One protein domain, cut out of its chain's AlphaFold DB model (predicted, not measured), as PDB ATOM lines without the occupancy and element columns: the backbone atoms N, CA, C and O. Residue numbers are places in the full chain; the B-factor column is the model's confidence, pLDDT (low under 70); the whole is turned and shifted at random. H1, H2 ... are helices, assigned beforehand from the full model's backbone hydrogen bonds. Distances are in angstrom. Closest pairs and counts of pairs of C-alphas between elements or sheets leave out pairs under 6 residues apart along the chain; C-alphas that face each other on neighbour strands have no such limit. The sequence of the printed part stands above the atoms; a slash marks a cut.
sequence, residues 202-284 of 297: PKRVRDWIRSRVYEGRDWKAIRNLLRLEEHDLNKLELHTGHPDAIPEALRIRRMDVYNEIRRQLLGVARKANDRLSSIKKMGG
ATOM      1  N   PRO A 202     273.740 198.408 193.980       78.12
ATOM      2  CA  PRO A 202     272.294 198.567 193.837       78.12
ATOM      3  C   PRO A 202     271.530 197.255 194.001       78.12
ATOM      4  O   PRO A 202     272.074 196.164 193.824       78.12
ATOM      5  N   LYS A 203     270.263 197.345 194.430       81.12
ATOM      6  CA  LYS A 203     269.446 196.146 194.687       81.12
ATOM      7  C   LYS A 203     269.314 195.300 193.416       81.12
ATOM      8  O   LYS A 203     269.557 194.103 193.500       81.12
ATOM      9  N   ARG A 204     269.061 195.937 192.265       80.88
ATOM     10  CA  ARG A 204     268.997 195.276 190.951       80.88
ATOM     11  C   ARG A 204     270.237 194.425 190.663       80.88
ATOM     12  O   ARG A 204     270.113 193.254 190.333       80.88
ATOM     13  N   VAL A 205     271.431 194.972 190.909       85.50
ATOM     14  CA  VAL A 205     272.705 194.271 190.692       85.50
ATOM     15  C   VAL A 205     272.882 193.122 191.678       85.50
ATOM     16  O   VAL A 205     273.312 192.041 191.295       85.50
ATOM     17  N   ARG A 206     272.517 193.312 192.951       87.62
ATOM     18  CA  ARG A 206     272.567 192.228 193.947       87.62
ATOM     19  C   ARG A 206     271.613 191.085 193.613       87.62
ATOM     20  O   ARG A 206     271.973 189.930 193.823       87.62
ATOM     21  N   ASP A 207     270.417 191.401 193.132       88.56
ATOM     22  CA  ASP A 207     269.442 190.395 192.721       88.56
ATOM     23  C   ASP A 207     269.912 189.682 191.441       88.56
ATOM     24  O   ASP A 207     269.853 188.458 191.387       88.56
ATOM     25  N   TRP A 208     270.522 190.399 190.491       90.75
ATOM     26  CA  TRP A 208     271.183 189.793 189.330       90.75
ATOM     27  C   TRP A 208     272.319 188.837 189.731       90.75
ATOM     28  O   TRP A 208     272.337 187.694 189.276       90.75
ATOM     29  N   ILE A 209     273.220 189.244 190.640       90.62
ATOM     30  CA  ILE A 209     274.280 188.365 191.175       90.62
ATOM     31  C   ILE A 209     273.660 187.117 191.808       90.62
ATOM     32  O   ILE A 209     274.140 186.010 191.570       90.62
ATOM     33  N   ARG A 210     272.585 187.273 192.595       91.62
ATOM     34  CA  ARG A 210     271.889 186.141 193.222       91.62
ATOM     35  C   ARG A 210     271.379 185.150 192.181       91.62
ATOM     36  O   ARG A 210     271.610 183.958 192.362       91.62
ATOM     37  N   SER A 211     270.740 185.629 191.114       91.75
ATOM     38  CA  SER A 211     270.254 184.776 190.026       91.75
ATOM     39  C   SER A 211     271.399 184.035 189.337       91.75
ATOM     40  O   SER A 211     271.331 182.821 189.179       91.75
ATOM     41  N   ARG A 212     272.511 184.717 189.026       92.44
ATOM     42  CA  ARG A 212     273.676 184.069 188.394       92.44
ATOM     43  C   ARG A 212     274.342 183.024 189.283       92.44
ATOM     44  O   ARG A 212     274.754 181.980 188.791       92.44
ATOM     45  N   VAL A 213     274.422 183.277 190.586       91.81
ATOM     46  CA  VAL A 213     274.933 182.288 191.545       91.81
ATOM     47  C   VAL A 213     273.975 181.101 191.678       91.81
ATOM     48  O   VAL A 213     274.433 179.970 191.784       91.81
ATOM     49  N   TYR A 214     272.661 181.340 191.629       89.81
ATOM     50  CA  TYR A 214     271.655 180.276 191.657       89.81
ATOM     51  C   TYR A 214     271.736 179.359 190.424       89.81
ATOM     52  O   TYR A 214     271.568 178.153 190.551       89.81
ATOM     53  N   GLU A 215     272.094 179.906 189.259       90.81
ATOM     54  CA  GLU A 215     272.432 179.136 188.048       90.81
ATOM     55  C   GLU A 215     273.737 178.314 188.180       90.81
ATOM     56  O   GLU A 215     274.148 177.656 187.229       90.81
ATOM     57  N   GLY A 216     274.436 178.372 189.319       88.94
ATOM     58  CA  GLY A 216     275.698 177.663 189.540       88.94
ATOM     59  C   GLY A 216     276.927 178.356 188.944       88.94
ATOM     60  O   GLY A 216     277.993 177.746 188.849       88.94
ATOM     61  N   ARG A 217     276.825 179.631 188.538       89.31
ATOM     62  CA  ARG A 217     277.964 180.363 187.963       89.31
ATOM     63  C   ARG A 217     278.947 180.803 189.049       89.31
ATOM     64  O   ARG A 217     278.592 181.538 189.970       89.31
ATOM     65  N   ASP A 218     280.210 180.415 188.889       89.31
ATOM     66  CA  ASP A 218     281.324 180.923 189.699       89.31
ATOM     67  C   ASP A 218     281.693 182.371 189.308       89.31
ATOM     68  O   ASP A 218     281.350 182.866 188.230       89.31
ATOM     69  N   TRP A 219     282.460 183.046 190.166       90.69
ATOM     70  CA  TRP A 219     283.048 184.362 189.932       90.69
ATOM     71  C   TRP A 219     283.685 184.493 188.549       90.69
ATOM     72  O   TRP A 219     283.493 185.518 187.906       90.69
ATOM     73  N   LYS A 220     284.422 183.481 188.070       90.38
ATOM     74  CA  LYS A 220     285.043 183.530 186.736       90.38
ATOM     75  C   LYS A 220     283.998 183.647 185.623       90.38
ATOM     76  O   LYS A 220     284.152 184.478 184.735       90.38
ATOM     77  N   ALA A 221     282.922 182.866 185.704       88.94
ATOM     78  CA  ALA A 221     281.837 182.902 184.730       88.94
ATOM     79  C   ALA A 221     281.074 184.233 184.792       88.94
ATOM     80  O   ALA A 221     280.814 184.835 183.756       88.94
ATOM     81  N   ILE A 222     280.781 184.733 185.997       88.69
ATOM     82  CA  ILE A 222     280.136 186.043 186.176       88.69
ATOM     83  C   ILE A 222     281.035 187.166 185.652       88.69
ATOM     84  O   ILE A 222     280.562 188.030 184.928       88.69
ATOM     85  N   ARG A 223     282.335 187.142 185.958       88.88
ATOM     86  CA  ARG A 223     283.292 188.141 185.471       88.88
ATOM     87  C   ARG A 223     283.383 188.140 183.948       88.88
ATOM     88  O   ARG A 223     283.476 189.213 183.370       88.88
ATOM     89  N   ASN A 224     283.331 186.972 183.312       87.69
ATOM     90  CA  ASN A 224     283.327 186.875 181.853       87.69
ATOM     91  C   ASN A 224     282.063 187.484 181.235       87.69
ATOM     92  O   ASN A 224     282.177 188.148 180.218       87.69
ATOM     93  N   LEU A 225     280.893 187.339 181.869       86.12
ATOM     94  CA  LEU A 225     279.654 188.001 181.422       86.12
ATOM     95  C   LEU A 225     279.691 189.530 181.564       86.12
ATOM     96  O   LEU A 225     278.900 190.219 180.935       86.12
ATOM     97  N   LEU A 226     280.558 190.052 182.432       84.44
ATOM     98  CA  LEU A 226     280.731 191.490 182.658       84.44
ATOM     99  C   LEU A 226     281.841 192.090 181.789       84.44
ATOM    100  O   LEU A 226     282.097 193.289 181.889       84.44
ATOM    101  N   ARG A 227     282.547 191.273 180.996       83.19
ATOM    102  CA  ARG A 227     283.537 191.784 180.049       83.19
ATOM    103  C   ARG A 227     282.796 192.522 178.944       83.19
ATOM    104  O   ARG A 227     281.955 191.935 178.277       83.19
ATOM    105  N   LEU A 228     283.115 193.799 178.801       78.88
ATOM    106  CA  LEU A 228     282.672 194.609 177.678       78.88
ATOM    107  C   LEU A 228     283.536 194.274 176.463       78.88
ATOM    108  O   LEU A 228     284.739 194.038 176.610       78.88
ATOM    109  N   GLU A 229     282.916 194.239 175.290       78.75
ATOM    110  CA  GLU A 229     283.641 194.184 174.022       78.75
ATOM    111  C   GLU A 229     284.277 195.548 173.726       78.75
ATOM    112  O   GLU A 229     283.836 196.582 174.230       78.75
ATOM    113  N   GLU A 230     285.326 195.556 172.904       75.56
ATOM    114  CA  GLU A 230     286.113 196.755 172.579       75.56
ATOM    115  C   GLU A 230     285.247 197.905 172.045       75.56
ATOM    116  O   GLU A 230     285.426 199.061 172.417       75.56
ATOM    117  N   HIS A 231     284.219 197.588 171.259       72.38
ATOM    118  CA  HIS A 231     283.256 198.567 170.768       72.38
ATOM    119  C   HIS A 231     282.444 199.245 171.890       72.38
ATOM    120  O   HIS A 231     282.185 200.449 171.828       72.38
ATOM    121  N   ASP A 232     282.066 198.507 172.936       73.56
ATOM    122  CA  ASP A 232     281.328 199.063 174.074       73.56
ATOM    123  C   ASP A 232     282.241 199.868 175.007       73.56
ATOM    124  O   ASP A 232     281.803 200.861 175.589       73.56
ATOM    125  N   LEU A 233     283.520 199.492 175.104       72.88
ATOM    126  CA  LEU A 233     284.558 200.306 175.743       72.88
ATOM    127  C   LEU A 233     284.754 201.636 175.004       72.88
ATOM    128  O   LEU A 233     284.683 202.691 175.631       72.88
ATOM    129  N   ASN A 234     284.878 201.603 173.676       71.88
ATOM    130  CA  ASN A 234     285.040 202.805 172.855       71.88
ATOM    131  C   ASN A 234     283.834 203.746 172.972       71.88
ATOM    132  O   ASN A 234     283.998 204.962 173.010       71.88
ATOM    133  N   LYS A 235     282.611 203.213 173.099       69.25
ATOM    134  CA  LYS A 235     281.427 204.035 173.395       69.25
ATOM    135  C   LYS A 235     281.542 204.752 174.739       69.25
ATOM    136  O   LYS A 235     281.152 205.915 174.815       69.25
ATOM    137  N   LEU A 236     282.055 204.090 175.774       67.75
ATOM    138  CA  LEU A 236     282.245 204.706 177.090       67.75
ATOM    139  C   LEU A 236     283.325 205.796 177.061       67.75
ATOM    140  O   LEU A 236     283.164 206.806 177.738       67.75
ATOM    141  N   GLU A 237     284.377 205.625 176.259       67.94
ATOM    142  CA  GLU A 237     285.438 206.627 176.085       67.94
ATOM    143  C   GLU A 237     284.985 207.827 175.234       67.94
ATOM    144  O   GLU A 237     285.264 208.975 175.575       67.94
ATOM    145  N   LEU A 238     284.227 207.585 174.156       63.34
ATOM    146  CA  LEU A 238     283.753 208.627 173.236       63.34
ATOM    147  C   LEU A 238     282.667 209.528 173.837       63.34
ATOM    148  O   LEU A 238     282.572 210.698 173.474       63.34
ATOM    149  N   HIS A 239     281.828 209.005 174.738       55.22
ATOM    150  CA  HIS A 239     280.704 209.771 175.283       55.22
ATOM    151  C   HIS A 239     281.103 210.733 176.402       55.22
ATOM    152  O   HIS A 239     280.269 211.544 176.811       55.22
ATOM    153  N   THR A 240     282.315 210.661 176.960       49.84
ATOM    154  CA  THR A 240     282.620 211.470 178.142       49.84
ATOM    155  C   THR A 240     284.120 211.603 178.384       49.84
ATOM    156  O   THR A 240     284.783 210.676 178.833       49.84
ATOM    157  N   GLY A 241     284.656 212.816 178.198       47.16
ATOM    158  CA  GLY A 241     286.006 213.167 178.650       47.16
ATOM    159  C   GLY A 241     286.213 212.995 180.163       47.16
ATOM    160  O   GLY A 241     287.350 213.069 180.619       47.16
ATOM    161  N   HIS A 242     285.146 212.767 180.941       49.31
ATOM    162  CA  HIS A 242     285.127 212.351 182.349       49.31
ATOM    163  C   HIS A 242     284.056 211.255 182.499       49.31
ATOM    164  O   HIS A 242     282.908 211.554 182.200       49.31
ATOM    165  N   PRO A 243     284.351 210.013 182.932       52.00
ATOM    166  CA  PRO A 243     283.326 208.977 183.073       52.00
ATOM    167  C   PRO A 243     282.374 209.323 184.229       52.00
ATOM    168  O   PRO A 243     282.556 208.868 185.359       52.00
ATOM    169  N   ASP A 244     281.354 210.134 183.946       52.38
ATOM    170  CA  ASP A 244     280.403 210.659 184.933       52.38
ATOM    171  C   ASP A 244     279.541 209.549 185.566       52.38
ATOM    172  O   ASP A 244     278.978 209.724 186.648       52.38
ATOM    173  N   ALA A 245     279.482 208.365 184.945       54.47
ATOM    174  CA  ALA A 245     278.832 207.188 185.506       54.47
ATOM    175  C   ALA A 245     279.545 205.893 185.090       54.47
ATOM    176  O   ALA A 245     279.438 205.426 183.958       54.47
ATOM    177  N   ILE A 246     280.243 205.257 186.036       63.84
ATOM    178  CA  ILE A 246     280.797 203.910 185.838       63.84
ATOM    179  C   ILE A 246     279.626 202.914 185.767       63.84
ATOM    180  O   ILE A 246     278.851 202.849 186.733       63.84
ATOM    181  N   PRO A 247     279.509 202.087 184.705       70.06
ATOM    182  CA  PRO A 247     278.489 201.048 184.633       70.06
ATOM    183  C   PRO A 247     278.464 200.204 185.909       70.06
ATOM    184  O   PRO A 247     279.486 199.678 186.353       70.06
ATOM    185  N   GLU A 248     277.283 200.038 186.510       72.81
ATOM    186  CA  GLU A 248     277.155 199.358 187.809       72.81
ATOM    187  C   GLU A 248     277.688 197.915 187.789       72.81
ATOM    188  O   GLU A 248     278.147 197.400 188.810       72.81
ATOM    189  N   ALA A 249     277.654 197.289 186.611       72.88
ATOM    190  CA  ALA A 249     278.233 195.986 186.307       72.88
ATOM    191  C   ALA A 249     279.739 195.913 186.631       72.88
ATOM    192  O   ALA A 249     280.198 194.930 187.215       72.88
ATOM    193  N   LEU A 250     280.498 196.971 186.337       76.94
ATOM    194  CA  LEU A 250     281.949 197.022 186.551       76.94
ATOM    195  C   LEU A 250     282.325 197.173 188.031       76.94
ATOM    196  O   LEU A 250     283.457 196.898 188.424       76.94
ATOM    197  N   ARG A 251     281.368 197.557 188.881       80.06
ATOM    198  CA  ARG A 251     281.573 197.694 190.331       80.06
ATOM    199  C   ARG A 251     281.479 196.369 191.084       80.06
ATOM    200  O   ARG A 251     281.752 196.331 192.286       80.06
ATOM    201  N   ILE A 252     281.057 195.289 190.426       86.00
ATOM    202  CA  ILE A 252     280.891 193.985 191.070       86.00
ATOM    203  C   ILE A 252     282.269 193.419 191.430       86.00
ATOM    204  O   ILE A 252     283.089 193.138 190.558       86.00
ATOM    205  N   ARG A 253     282.524 193.191 192.724       87.44
ATOM    206  CA  ARG A 253     283.783 192.594 193.193       87.44
ATOM    207  C   ARG A 253     283.628 191.098 193.422       87.44
ATOM    208  O   ARG A 253     282.554 190.603 193.764       87.44
ATOM    209  N   ARG A 254     284.759 190.386 193.400       89.25
ATOM    210  CA  ARG A 254     284.828 188.959 193.761       89.25
ATOM    211  C   ARG A 254     284.166 188.661 195.108       89.25
ATOM    212  O   ARG A 254     283.473 187.657 195.246       89.25
ATOM    213  N   MET A 255     284.362 189.537 196.095       88.81
ATOM    214  CA  MET A 255     283.779 189.367 197.426       88.81
ATOM    215  C   MET A 255     282.254 189.458 197.433       88.81
ATOM    216  O   MET A 255     281.630 188.800 198.261       88.81
ATOM    217  N   ASP A 256     281.643 190.228 196.533       88.56
ATOM    218  CA  ASP A 256     280.186 190.346 196.458       88.56
ATOM    219  C   ASP A 256     279.564 189.020 195.994       88.56
ATOM    220  O   ASP A 256     278.627 188.525 196.621       88.56
ATOM    221  N   VAL A 257     280.171 188.384 194.987       89.75
ATOM    222  CA  VAL A 257     279.785 187.046 194.506       89.75
ATOM    223  C   VAL A 257     280.072 185.971 195.554       89.75
ATOM    224  O   VAL A 257     279.190 185.182 195.888       89.75
ATOM    225  N   TYR A 258     281.271 185.970 196.144       91.19
ATOM    226  CA  TYR A 258     281.639 185.010 197.188       91.19
ATOM    227  C   TYR A 258     280.691 185.070 198.395       91.19
ATOM    228  O   TYR A 258     280.262 184.037 198.910       91.19
ATOM    229  N   ASN A 259     280.334 186.275 198.848       90.62
ATOM    230  CA  ASN A 259     279.408 186.453 199.962       90.62
ATOM    231  C   ASN A 259     278.005 185.926 199.635       90.62
ATOM    232  O   ASN A 259     277.327 185.436 200.539       90.62
ATOM    233  N   GLU A 260     277.566 186.016 198.376       91.06
ATOM    234  CA  GLU A 260     276.287 185.453 197.938       91.06
ATOM    235  C   GLU A 260     276.335 183.922 197.892       91.06
ATOM    236  O   GLU A 260     275.476 183.287 198.502       91.06
ATOM    237  N   ILE A 261     277.378 183.329 197.294       88.19
ATOM    238  CA  ILE A 261     277.612 181.871 197.299       88.19
ATOM    239  C   ILE A 261     277.596 181.347 198.736       88.19
ATOM    240  O   ILE A 261     276.838 180.441 199.084       88.19
ATOM    241  N   ARG A 262     278.377 181.977 199.619       88.75
ATOM    242  CA  ARG A 262     278.435 181.610 201.036       88.75
ATOM    243  C   ARG A 262     277.077 181.749 201.720       88.75
ATOM    244  O   ARG A 262     276.735 180.913 202.554       88.75
ATOM    245  N   ARG A 263     276.294 182.785 201.401       87.81
ATOM    246  CA  ARG A 263     274.943 182.961 201.955       87.81
ATOM    247  C   ARG A 263     274.016 181.831 201.521       87.81
ATOM    248  O   ARG A 263     273.269 181.347 202.366       87.81
ATOM    249  N   GLN A 264     274.066 181.419 200.255       85.44
ATOM    250  CA  GLN A 264     273.261 180.306 199.752       85.44
ATOM    251  C   GLN A 264     273.664 178.991 200.427       85.44
ATOM    252  O   GLN A 264     272.802 178.329 200.998       85.44
ATOM    253  N   LEU A 265     274.964 178.686 200.501       81.88
ATOM    254  CA  LEU A 265     275.483 177.495 201.190       81.88
ATOM    255  C   LEU A 265     275.058 177.442 202.666       81.88
ATOM    256  O   LEU A 265     274.496 176.453 203.128       81.88
ATOM    257  N   LEU A 266     275.242 178.541 203.408       84.25
ATOM    258  CA  LEU A 266     274.815 178.631 204.810       84.25
ATOM    259  C   LEU A 266     273.290 178.647 204.971       84.25
ATOM    260  O   LEU A 266     272.777 178.294 206.031       84.25
ATOM    261  N   GLY A 267     272.554 179.123 203.969       79.94
ATOM    262  CA  GLY A 267     271.095 179.071 203.942       79.94
ATOM    263  C   GLY A 267     270.590 177.640 203.785       79.94
ATOM    264  O   GLY A 267     269.663 177.249 204.484       79.94
ATOM    265  N   VAL A 268     271.237 176.856 202.923       75.31
ATOM    266  CA  VAL A 268     270.959 175.428 202.731       75.31
ATOM    267  C   VAL A 268     271.298 174.634 203.991       75.31
ATOM    268  O   VAL A 268     270.460 173.869 204.457       75.31
ATOM    269  N   ALA A 269     272.474 174.867 204.582       70.94
ATOM    270  CA  ALA A 269     272.912 174.174 205.793       70.94
ATOM    271  C   ALA A 269     271.999 174.450 206.999       70.94
ATOM    272  O   ALA A 269     271.656 173.538 207.733       70.94
ATOM    273  N   ARG A 270     271.544 175.699 207.185       72.12
ATOM    274  CA  ARG A 270     270.636 176.052 208.293       72.12
ATOM    275  C   ARG A 270     269.217 175.500 208.147       72.12
ATOM    276  O   ARG A 270     268.496 175.465 209.131       72.12
ATOM    277  N   LYS A 271     268.806 175.130 206.931       73.44
ATOM    278  CA  LYS A 271     267.478 174.569 206.636       73.44
ATOM    279  C   LYS A 271     267.470 173.039 206.584       73.44
ATOM    280  O   LYS A 271     266.440 172.461 206.255       73.44
ATOM    281  N   ALA A 272     268.607 172.384 206.802       67.94
ATOM    282  CA  ALA A 272     268.668 170.932 206.859       67.94
ATOM    283  C   ALA A 272     268.368 170.457 208.286       67.94
ATOM    284  O   ALA A 272     268.932 170.974 209.246       67.94
ATOM    285  N   ASN A 273     267.480 169.468 208.401       68.50
ATOM    286  CA  ASN A 273     267.018 168.939 209.688       68.50
ATOM    287  C   ASN A 273     268.083 168.085 210.394       68.50
ATOM    288  O   ASN A 273     267.964 167.827 211.584       68.50
ATOM    289  N   ASP A 274     269.119 167.654 209.668       72.50
ATOM    290  CA  ASP A 274     270.170 166.782 210.190       72.50
ATOM    291  C   ASP A 274     271.567 167.151 209.641       72.50
ATOM    292  O   ASP A 274     271.719 167.660 208.519       72.50
ATOM    293  N   ARG A 275     272.621 166.879 210.417       60.25
ATOM    294  CA  ARG A 275     274.017 167.241 210.115       60.25
ATOM    295  C   ARG A 275     274.525 166.555 208.844       60.25
ATOM    296  O   ARG A 275     275.179 167.199 208.023       60.25
ATOM    297  N   LEU A 276     274.189 165.279 208.645       63.41
ATOM    298  CA  LEU A 276     274.571 164.514 207.449       63.41
ATOM    299  C   LEU A 276     273.811 164.992 206.205       63.41
ATOM    300  O   LEU A 276     274.395 165.135 205.127       63.41
ATOM    301  N   SER A 277     272.531 165.341 206.371       60.94
ATOM    302  CA  SER A 277     271.713 165.917 205.297       60.94
ATOM    303  C   SER A 277     272.244 167.280 204.827       60.94
ATOM    304  O   SER A 277     272.246 167.561 203.628       60.94
ATOM    305  N   SER A 278     272.796 168.087 205.742       57.34
ATOM    306  CA  SER A 278     273.453 169.362 205.422       57.34
ATOM    307  C   SER A 278     274.680 169.162 204.531       57.34
ATOM    308  O   SER A 278     274.834 169.859 203.531       57.34
ATOM    309  N   ILE A 279     275.536 168.189 204.862       61.47
ATOM    310  CA  ILE A 279     276.767 167.894 204.110       61.47
ATOM    311  C   ILE A 279     276.429 167.350 202.717       61.47
ATOM    312  O   ILE A 279     276.967 167.836 201.723       61.47
ATOM    313  N   LYS A 280     275.478 166.412 202.618       60.03
ATOM    314  CA  LYS A 280     275.036 165.841 201.334       60.03
ATOM    315  C   LYS A 280     274.404 166.898 200.422       60.03
ATOM    316  O   LYS A 280     274.678 166.924 199.226       60.03
ATOM    317  N   LYS A 281     273.619 167.824 200.983       59.34
ATOM    318  CA  LYS A 281     272.998 168.932 200.236       59.34
ATOM    319  C   LYS A 281     274.006 170.012 199.824       59.34
ATOM    320  O   LYS A 281     273.809 170.648 198.794       59.34
ATOM    321  N   MET A 282     275.101 170.182 200.575       53.47
ATOM    322  CA  MET A 282     276.238 171.014 200.155       53.47
ATOM    323  C   MET A 282     277.105 170.349 199.073       53.47
ATOM    324  O   MET A 282     277.683 171.063 198.260       53.47
ATOM    325  N   GLY A 283     277.186 169.013 199.038       53.50
ATOM    326  CA  GLY A 283     277.980 168.262 198.056       53.50
ATOM    327  C   GLY A 283     277.258 167.895 196.749       53.50
ATOM    328  O   GLY A 283     277.922 167.628 195.757       53.50
ATOM    329  N   GLY A 284     275.919 167.882 196.727       48.06
ATOM    330  CA  GLY A 284     275.125 167.354 195.602       48.06
ATOM    331  C   GLY A 284     274.512 168.381 194.640       48.06
ATOM    332  O   GLY A 284     273.819 167.992 193.708       48.06
TER     333      GLY A 284
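Overview. This is residues 202 to 284 of the 297 residues of an uncharacterized protein of Tilletia controversa (dwarf bunt fungus) (UniProt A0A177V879). The model is a long, loose rod of helices: H1 packs crosswise on long H5, H6 folds back on H5 at one end, and at the other an open loop reaches out through H3, with residues 229 to 235 and 237 to 244 sticking out. The printed part has 83 residues, of which 58 lie in six named helices, H1 to H6 in order along the chain, with no named strand; its class is all helix, and it is only just loose, close to extended, with a radius of gyration of the C-alphas of 17.4 A and spans of 58 by 21 by 16 A.

Along the chain. H1, residues 203 to 214, 16.3 A, begins at C-alpha (269.446, 196.146, 194.687). H2 is 219 to 225, H3 230 to 238, H4 248 to 251, H5 254 to 270, 24.1 A, and H6 275 to 283, ending at (277.980, 168.262, 198.056).

Arrangement. H1, with residues 209 to 213 alone, touches H5 at a steep tilt of 62 degrees; the closest C-alphas, Val 213 and Ile 261, are 6.4 A apart. H2 and H5 only just touch, with 3 pairs of C-alphas within 8 A, closest Trp 219 and Val 257, 6.2 A. H5, with residues 265 to 270 alone, touches H6 in a helical hairpin, closest C-alphas Ala 269 and Ser 278, 4.9 A. H3 touches no helix; H4 is near H1. Every O i to N i+4 pair is within hydrogen-bond range in H1, H2, H3, H5 and H6; H4 is too short for one.

Size, cuts and confidence. The C-alphas farthest apart, Gly 241 and Asp 274, are 58.3 A apart. The printed part has no cut and no long link. pLDDT is under 70 at residues 235 to 246, 272 to 273 and 275 to 284.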